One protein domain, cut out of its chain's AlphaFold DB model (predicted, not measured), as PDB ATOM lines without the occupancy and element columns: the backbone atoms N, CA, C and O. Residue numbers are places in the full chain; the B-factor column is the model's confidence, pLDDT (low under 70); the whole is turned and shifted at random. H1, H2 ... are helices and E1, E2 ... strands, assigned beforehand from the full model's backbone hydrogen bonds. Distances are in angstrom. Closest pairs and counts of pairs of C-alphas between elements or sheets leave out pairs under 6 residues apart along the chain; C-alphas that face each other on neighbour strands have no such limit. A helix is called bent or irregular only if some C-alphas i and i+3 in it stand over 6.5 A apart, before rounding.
ATOM      1  N   LEU A   5     326.561 192.008 219.470       88.69
ATOM      2  CA  LEU A   5     327.002 193.107 218.620       88.69
ATOM      3  C   LEU A   5     327.165 194.350 219.492       88.69
ATOM      4  O   LEU A   5     326.231 194.731 220.194       88.69
ATOM      5  N   ILE A   6     328.334 194.981 219.428       90.75
ATOM      6  CA  ILE A   6     328.606 196.244 220.114       90.75
ATOM      7  C   ILE A   6     328.761 197.322 219.048       90.75
ATOM      8  O   ILE A   6     329.569 197.186 218.131       90.75
ATOM      9  N   ILE A   7     327.963 198.378 219.157       91.12
ATOM     10  CA  ILE A   7     327.984 199.527 218.256       91.12
ATOM     11  C   ILE A   7     328.431 200.743 219.057       91.12
ATOM     12  O   ILE A   7     327.854 201.033 220.101       91.12
ATOM     13  N   HIS A   8     329.428 201.471 218.560       90.81
ATOM     14  CA  HIS A   8     329.917 202.697 219.189       90.81
ATOM     15  C   HIS A   8     329.487 203.922 218.384       90.81
ATOM     16  O   HIS A   8     329.822 204.059 217.206       90.81
ATOM     17  N   GLY A   9     328.741 204.819 219.026       89.00
ATOM     18  CA  GLY A   9     328.429 206.140 218.502       89.00
ATOM     19  C   GLY A   9     329.510 207.135 218.906       89.00
ATOM     20  O   GLY A   9     329.573 207.514 220.072       89.00
ATOM     21  N   ARG A  10     330.336 207.569 217.949       88.38
ATOM     22  CA  ARG A  10     331.443 208.501 218.195       88.38
ATOM     23  C   ARG A  10     331.011 209.948 217.962       88.38
ATOM     24  O   ARG A  10     330.519 210.280 216.885       88.38
ATOM     25  N   SER A  11     331.223 210.802 218.959       83.12
ATOM     26  CA  SER A  11     331.033 212.256 218.876       83.12
ATOM     27  C   SER A  11     332.383 212.946 219.114       83.12
ATOM     28  O   SER A  11     333.164 212.439 219.914       83.12
ATOM     29  N   PRO A  12     332.708 214.061 218.434       75.75
ATOM     30  CA  PRO A  12     334.008 214.719 218.595       75.75
ATOM     31  C   PRO A  12     334.270 215.237 220.020       75.75
ATOM     32  O   PRO A  12     335.425 215.281 220.430       75.75
ATOM     33  N   ASP A  13     333.219 215.568 220.777       76.12
ATOM     34  CA  ASP A  13     333.339 216.271 222.066       76.12
ATOM     35  C   ASP A  13     332.899 215.443 223.284       76.12
ATOM     36  O   ASP A  13     332.961 215.923 224.417       76.12
ATOM     37  N   LYS A  14     332.406 214.215 223.082       73.69
ATOM     38  CA  LYS A  14     331.910 213.342 224.160       73.69
ATOM     39  C   LYS A  14     332.452 211.928 224.018       73.69
ATOM     40  O   LYS A  14     332.815 211.508 222.925       73.69
ATOM     41  N   GLU A  15     332.463 211.207 225.136       78.12
ATOM     42  CA  GLU A  15     332.795 209.783 225.166       78.12
ATOM     43  C   GLU A  15     331.900 208.980 224.212       78.12
ATOM     44  O   GLU A  15     330.735 209.327 223.983       78.12
ATOM     45  N   ASP A  16     332.468 207.906 223.660       85.12
ATOM     46  CA  ASP A  16     331.756 206.993 222.775       85.12
ATOM     47  C   ASP A  16     330.514 206.446 223.482       85.12
ATOM     48  O   ASP A  16     330.592 205.961 224.608       85.12
ATOM     49  N   ILE A  17     329.366 206.493 222.807       85.81
ATOM     50  CA  ILE A  17     328.108 205.955 223.326       85.81
ATOM     51  C   ILE A  17     328.015 204.486 222.888       85.81
ATOM     52  O   ILE A  17     327.834 204.238 221.690       85.81
ATOM     53  N   PRO A  18     328.159 203.499 223.794       90.75
ATOM     54  CA  PRO A  18     328.078 202.095 223.424       90.75
ATOM     55  C   PRO A  18     326.622 201.617 223.392       90.75
ATOM     56  O   PRO A  18     325.821 201.917 224.278       90.75
ATOM     57  N   LEU A  19     326.300 200.794 222.400       92.38
ATOM     58  CA  LEU A  19     325.052 200.051 222.308       92.38
ATOM     59  C   LEU A  19     325.360 198.563 222.149       92.38
ATOM     60  O   LEU A  19     325.942 198.140 221.153       92.38
ATOM     61  N   ASN A  20     324.910 197.773 223.119       92.62
ATOM     62  CA  ASN A  20     325.078 196.325 223.145       92.62
ATOM     63  C   ASN A  20     323.774 195.650 222.709       92.62
ATOM     64  O   ASN A  20     322.732 195.848 223.330       92.62
ATOM     65  N   ILE A  21     323.831 194.847 221.650       92.19
ATOM     66  CA  ILE A  21     322.676 194.178 221.048       92.19
ATOM     67  C   ILE A  21     322.939 192.678 220.999       92.19
ATOM     68  O   ILE A  21     323.910 192.224 220.393       92.19
ATOM     69  N   THR A  22     322.058 191.885 221.600       91.31
ATOM     70  CA  THR A  22     322.147 190.425 221.527       91.31
ATOM     71  C   THR A  22     321.464 189.926 220.258       91.31
ATOM     72  O   THR A  22     320.309 190.254 219.992       91.31
ATOM     73  N   PHE A  23     322.145 189.087 219.477       88.25
ATOM     74  CA  PHE A  23     321.604 188.593 218.206       88.25
ATOM     75  C   PHE A  23     320.326 187.753 218.382       88.25
ATOM     76  O   PHE A  23     319.431 187.825 217.544       88.25
ATOM     77  N   SER A  24     320.193 187.014 219.489       87.69
ATOM     78  CA  SER A  24     319.014 186.180 219.793       87.69
ATOM     79  C   SER A  24     317.697 186.957 219.884       87.69
ATOM     80  O   SER A  24     316.615 186.379 219.730       87.69
ATOM     81  N   ASP A  25     317.778 188.260 220.150       87.75
ATOM     82  CA  ASP A  25     316.609 189.113 220.361       87.75
ATOM     83  C   ASP A  25     315.965 189.530 219.032       87.75
ATOM     84  O   ASP A  25     314.760 189.807 218.991       87.75
ATOM     85  N   PHE A  26     316.751 189.514 217.948       90.00
ATOM     86  CA  PHE A  26     316.378 190.061 216.640       90.00
ATOM     87  C   PHE A  26     316.536 189.080 215.476       90.00
ATOM     88  O   PHE A  26     315.896 189.279 214.447       90.00
ATOM     89  N   ILE A  27     317.328 188.016 215.631       90.12
ATOM     90  CA  ILE A  27     317.505 186.957 214.629       90.12
ATOM     91  C   ILE A  27     316.955 185.644 215.191       90.12
ATOM     92  O   ILE A  27     317.295 185.250 216.309       90.12
ATOM     93  N   GLN A  28     316.076 184.990 214.434       86.00
ATOM     94  CA  GLN A  28     315.413 183.739 214.812       86.00
ATOM     95  C   GLN A  28     315.997 182.522 214.091       86.00
ATOM     96  O   GLN A  28     316.250 181.505 214.733       86.00
ATOM     97  N   SER A  29     316.250 182.650 212.793       83.19
ATOM     98  CA  SER A  29     316.937 181.660 211.960       83.19
ATOM     99  C   SER A  29     317.999 182.368 211.124       83.19
ATOM    100  O   SER A  29     317.903 183.571 210.911       83.19
ATOM    101  N   ILE A  30     319.021 181.641 210.681       79.06
ATOM    102  CA  ILE A  30     320.026 182.151 209.733       79.06
ATOM    103  C   ILE A  30     319.587 181.861 208.289       79.06
ATOM    104  O   ILE A  30     319.918 182.626 207.387       79.06
ATOM    105  N   ASP A  31     318.767 180.825 208.106       80.31
ATOM    106  CA  ASP A  31     318.298 180.348 206.809       80.31
ATOM    107  C   ASP A  31     316.772 180.506 206.734       80.31
ATOM    108  O   ASP A  31     316.055 180.063 207.639       80.31
ATOM    109  N   GLY A  32     316.277 181.170 205.686       78.38
ATOM    110  CA  GLY A  32     314.847 181.401 205.457       78.38
ATOM    111  C   GLY A  32     314.546 182.738 204.777       78.38
ATOM    112  O   GLY A  32     315.443 183.532 204.489       78.38
ATOM    113  N   GLU A  33     313.261 182.990 204.534       80.50
ATOM    114  CA  GLU A  33     312.778 184.279 204.034       80.50
ATOM    115  C   GLU A  33     312.989 185.389 205.079       80.50
ATOM    116  O   GLU A  33     312.962 185.152 206.289       80.50
ATOM    117  N   ILE A  34     313.164 186.636 204.628       81.00
ATOM    118  CA  ILE A  34     313.525 187.789 205.487       81.00
ATOM    119  C   ILE A  34     312.574 187.941 206.690       81.00
ATOM    120  O   ILE A  34     313.009 188.271 207.796       81.00
ATOM    121  N   ASN A  35     311.284 187.669 206.480       79.88
ATOM    122  CA  ASN A  35     310.239 187.789 207.499       79.88
ATOM    123  C   ASN A  35     310.315 186.709 208.593       79.88
ATOM    124  O   ASN A  35     309.756 186.897 209.670       79.88
ATOM    125  N   GLU A  36     310.987 185.591 208.322       83.88
ATOM    126  CA  GLU A  36     311.172 184.474 209.255       83.88
ATOM    127  C   GLU A  36     312.530 184.553 209.969       83.88
ATOM    128  O   GLU A  36     312.681 184.110 211.108       83.88
ATOM    129  N   VAL A  37     313.519 185.162 209.307       88.69
ATOM    130  CA  VAL A  37     314.876 185.383 209.822       88.69
ATOM    131  C   VAL A  37     314.892 186.471 210.893       88.69
ATOM    132  O   VAL A  37     315.481 186.276 211.961       88.69
ATOM    133  N   TYR A  38     314.240 187.610 210.635       90.06
ATOM    134  CA  TYR A  38     314.282 188.769 211.523       90.06
ATOM    135  C   TYR A  38     312.985 188.959 212.300       90.06
ATOM    136  O   TYR A  38     311.892 189.005 211.744       90.06
ATOM    137  N   LYS A  39     313.122 189.199 213.602       91.00
ATOM    138  CA  LYS A  39     312.013 189.545 214.496       91.00
ATOM    139  C   LYS A  39     312.290 190.865 215.201       91.00
ATOM    140  O   LYS A  39     313.432 191.289 215.352       91.00
ATOM    141  N   ASN A  40     311.232 191.522 215.675       91.31
ATOM    142  CA  ASN A  40     311.328 192.737 216.494       91.31
ATOM    143  C   ASN A  40     312.123 193.898 215.854       91.31
ATOM    144  O   ASN A  40     312.649 194.750 216.573       91.31
ATOM    145  N   LEU A  41     312.186 193.987 214.518       91.94
ATOM    146  CA  LEU A  41     312.872 195.079 213.811       91.94
ATOM    147  C   LEU A  41     312.412 196.491 214.237       91.94
ATOM    148  O   LEU A  41     313.274 197.360 214.386       91.94
ATOM    149  N   PRO A  42     311.116 196.752 214.521       93.62
ATOM    150  CA  PRO A  42     310.698 198.053 215.048       93.62
ATOM    151  C   PRO A  42     311.377 198.398 216.380       93.62
ATOM    152  O   PRO A  42     311.830 199.525 216.573       93.62
ATOM    153  N   LYS A  43     311.523 197.409 217.272       94.12
ATOM    154  CA  LYS A  43     312.213 197.569 218.557       94.12
ATOM    155  C   LYS A  43     313.707 197.816 218.352       94.12
ATOM    156  O   LYS A  43     314.259 198.685 219.018       94.12
ATOM    157  N   LEU A  44     314.345 197.105 217.419       93.25
ATOM    158  CA  LEU A  44     315.748 197.336 217.062       93.25
ATOM    159  C   LEU A  44     315.966 198.769 216.567       93.25
ATOM    160  O   LEU A  44     316.867 199.457 217.040       93.25
ATOM    161  N   SER A  45     315.109 199.231 215.650       94.62
ATOM    162  CA  SER A  45     315.169 200.590 215.110       94.62
ATOM    163  C   SER A  45     315.011 201.638 216.209       94.62
ATOM    164  O   SER A  45     315.770 202.602 216.235       94.62
ATOM    165  N   MET A  46     314.059 201.435 217.123       94.69
ATOM    166  CA  MET A  46     313.835 202.319 218.265       94.69
ATOM    167  C   MET A  46     315.064 202.371 219.176       94.69
ATOM    168  O   MET A  46     315.594 203.451 219.403       94.69
ATOM    169  N   ILE A  47     315.585 201.217 219.608       94.62
ATOM    170  CA  ILE A  47     316.769 201.150 220.477       94.62
ATOM    171  C   ILE A  47     317.953 201.862 219.825       94.62
ATOM    172  O   ILE A  47     318.585 202.701 220.460       94.62
ATOM    173  N   PHE A  48     318.242 201.571 218.557       94.56
ATOM    174  CA  PHE A  48     319.352 202.201 217.848       94.56
ATOM    175  C   PHE A  48     319.179 203.721 217.723       94.56
ATOM    176  O   PHE A  48     320.121 204.481 217.958       94.56
ATOM    177  N   LYS A  49     317.971 204.187 217.385       93.69
ATOM    178  CA  LYS A  49     317.684 205.621 217.266       93.69
ATOM    179  C   LYS A  49     317.795 206.336 218.608       93.69
ATOM    180  O   LYS A  49     318.439 207.378 218.667       93.69
ATOM    181  N   ASP A  50     317.217 205.771 219.660       92.88
ATOM    182  CA  ASP A  50     317.161 206.391 220.984       92.88
ATOM    183  C   ASP A  50     318.529 206.427 221.667       92.88
ATOM    184  O   ASP A  50     318.838 207.383 222.375       92.88
ATOM    185  N   THR A  51     319.366 205.412 221.435       92.19
ATOM    186  CA  THR A  51     320.685 205.304 222.078       92.19
ATOM    187  C   THR A  51     321.804 205.950 221.272       92.19
ATOM    188  O   THR A  51     322.648 206.621 221.851       92.19
ATOM    189  N   ILE A  52     321.820 205.787 219.947       92.44
ATOM    190  CA  ILE A  52     322.924 206.254 219.101       92.44
ATOM    191  C   ILE A  52     322.504 207.479 218.294       92.44
ATOM    192  O   ILE A  52     323.095 208.548 218.431       92.44
ATOM    193  N   SER A  53     321.478 207.353 217.448       92.75
ATOM    194  CA  SER A  53     321.206 208.380 216.429       92.75
ATOM    195  C   SER A  53     320.777 209.725 217.024       92.75
ATOM    196  O   SER A  53     321.317 210.765 216.647       92.75
ATOM    197  N   LEU A  54     319.811 209.721 217.948       91.75
ATOM    198  CA  LEU A  54     319.255 210.937 218.540       91.75
ATOM    199  C   LEU A  54     320.255 211.646 219.464       91.75
ATOM    200  O   LEU A  54     320.399 212.863 219.316       91.75
ATOM    201  N   PRO A  55     320.989 210.957 220.361       89.81
ATOM    202  CA  PRO A  55     322.019 211.607 221.165       89.81
ATOM    203  C   PRO A  55     323.141 212.209 220.318       89.81
ATOM    204  O   PRO A  55     323.513 213.358 220.552       89.81
ATOM    205  N   LEU A  56     323.629 211.501 219.290       90.25
ATOM    206  CA  LEU A  56     324.652 212.043 218.390       90.25
ATOM    207  C   LEU A  56     324.154 213.292 217.656       90.25
ATOM    208  O   LEU A  56     324.823 214.328 217.676       90.25
ATOM    209  N   LEU A  57     322.945 213.245 217.093       91.00
ATOM    210  CA  LEU A  57     322.334 214.401 216.436       91.00
ATOM    211  C   LEU A  57     322.165 215.588 217.399       91.00
ATOM    212  O   LEU A  57     322.407 216.736 217.026       91.00
ATOM    213  N   GLN A  58     321.777 215.317 218.646       90.19
ATOM    214  CA  GLN A  58     321.645 216.330 219.686       90.19
ATOM    215  C   GLN A  58     322.998 216.966 220.040       90.19
ATOM    216  O   GLN A  58     323.058 218.186 220.180       90.19
ATOM    217  N   THR A  59     324.080 216.181 220.140       89.19
ATOM    218  CA  THR A  59     325.431 216.721 220.397       89.19
ATOM    219  C   THR A  59     325.902 217.631 219.273       89.19
ATOM    220  O   THR A  59     326.268 218.774 219.528       89.19
ATOM    221  N   TYR A  60     325.768 217.181 218.023       89.31
ATOM    222  CA  TYR A  60     326.121 217.980 216.855       89.31
ATOM    223  C   TYR A  60     325.384 219.324 216.859       89.31
ATOM    224  O   TYR A  60     325.974 220.387 216.696       89.31
ATOM    225  N   ARG A  61     324.079 219.303 217.137       90.81
ATOM    226  CA  ARG A  61     323.269 220.522 217.192       90.81
ATOM    227  C   ARG A  61     323.669 221.477 218.305       90.81
ATOM    228  O   ARG A  61     323.678 222.680 218.063       90.81
ATOM    229  N   GLN A  62     323.996 220.958 219.485       88.81
ATOM    230  CA  GLN A  62     324.472 221.771 220.606       88.81
ATOM    231  C   GLN A  62     325.762 222.510 220.245       88.81
ATOM    232  O   GLN A  62     325.861 223.705 220.508       88.81
ATOM    233  N   ASN A  63     326.690 221.838 219.562       89.12
ATOM    234  CA  ASN A  63     327.950 222.437 219.113       89.12
ATOM    235  C   ASN A  63     327.735 223.572 218.104       89.12
ATOM    236  O   ASN A  63     328.491 224.537 218.072       89.12
ATOM    237  N   HIS A  64     326.671 223.479 217.309       90.69
ATOM    238  CA  HIS A  64     326.267 224.516 216.361       90.69
ATOM    239  C   HIS A  64     325.278 225.543 216.944       90.69
ATOM    240  O   HIS A  64     324.750 226.368 216.201       90.69
ATOM    241  N   GLY A  65     324.999 225.510 218.253       89.88
ATOM    242  CA  GLY A  65     324.105 226.465 218.916       89.88
ATOM    243  C   GLY A  65     322.622 226.321 218.551       89.88
ATOM    244  O   GLY A  65     321.833 227.234 218.794       89.88
TER     245      GLY A  65
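Overview. This is residues 5 to 65 of the 256 residues of the protein "F-box domain-containing protein" of Mytilus coruscus (UniProt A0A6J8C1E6). A hairpin of two strands, E1 and E2, and one long helix, H2, run lengthwise next to each other and make a slender rod, and a long link with the short helix H1 forms the far end of the rod, where the chain folds back from the hairpin to the helix. H2 is bent, but its two arms stand at only 28 degrees, and it runs nearly straight. The 61 residues printed include two named strands and two named helices, in the order E1, E2, H1, H2, with the sheet order E1 - E2, antiparallel. The class is mixed, helices and strands. The whole is loose, with a radius of gyration of the C-alphas of 14.8 A, and spans 47 by 17 by 12 A.

Along the chain. E1 is residues 5 to 9, 13.1 A from first to last C-alpha, beginning with C-alpha 5 at (327.002, 193.107, 218.620). E2 is residues 17 to 22, 16.7 A long. H2 is residues 41 to 63, by its hydrogen bonds assigned as one helix, but bent: C-alphas 51 and 54 are 6.8 A apart. Its arm H2a is residues 41 to 51, 15.3 A long, beginning with C-alpha 41 at (312.872, 195.079, 213.811). Its arm H2b is residues 54 to 63, 14.4 A long, ending with C-alpha 63 at (327.950, 222.437, 219.113). Residues 52 and 53 belong to neither arm. H1 is residues 34 to 37, 5.1 A long.

Arrangement. E1 and E2 form a hairpin and are antiparallel neighbours, with 161 degrees between their directions. The C-alphas of Ile 6 and Asn 20 face each other at 4.7 A. N 7 and O 19 are 2.9 A apart and N 19 and O 7 are 2.8 A apart, both within hydrogen-bond range. The closest C-alphas of E2 and H2a are those of Leu 19 and Thr 51, 6.8 A apart. The closest C-alphas of E1 and H2b are those of Gly 9 and Leu 56, 7.0 A apart. E1 and H2a are apart, and so are E2 and H2b. H2a and H2b are near each other, at a shallow tilt of 28 degrees. H1 touches no helix. In H2a and H2b every O i to N i+4 pair is within hydrogen-bond range; H1 is too short for such a pair, and its one O i to N i+3 pair is within range.

Size, cuts and confidence. The two C-alphas farthest apart are those of Asp 31 and Gly 65, 48.0 A. The printed part has no cut. The link from E2 to H1 is long, 11 residues; the link from E1 to E2 is short, 7 residues, and that from H1 to H2 is tight, 3 residues. The mean pLDDT of the printed part is 88.3, and no printed residue is under 70.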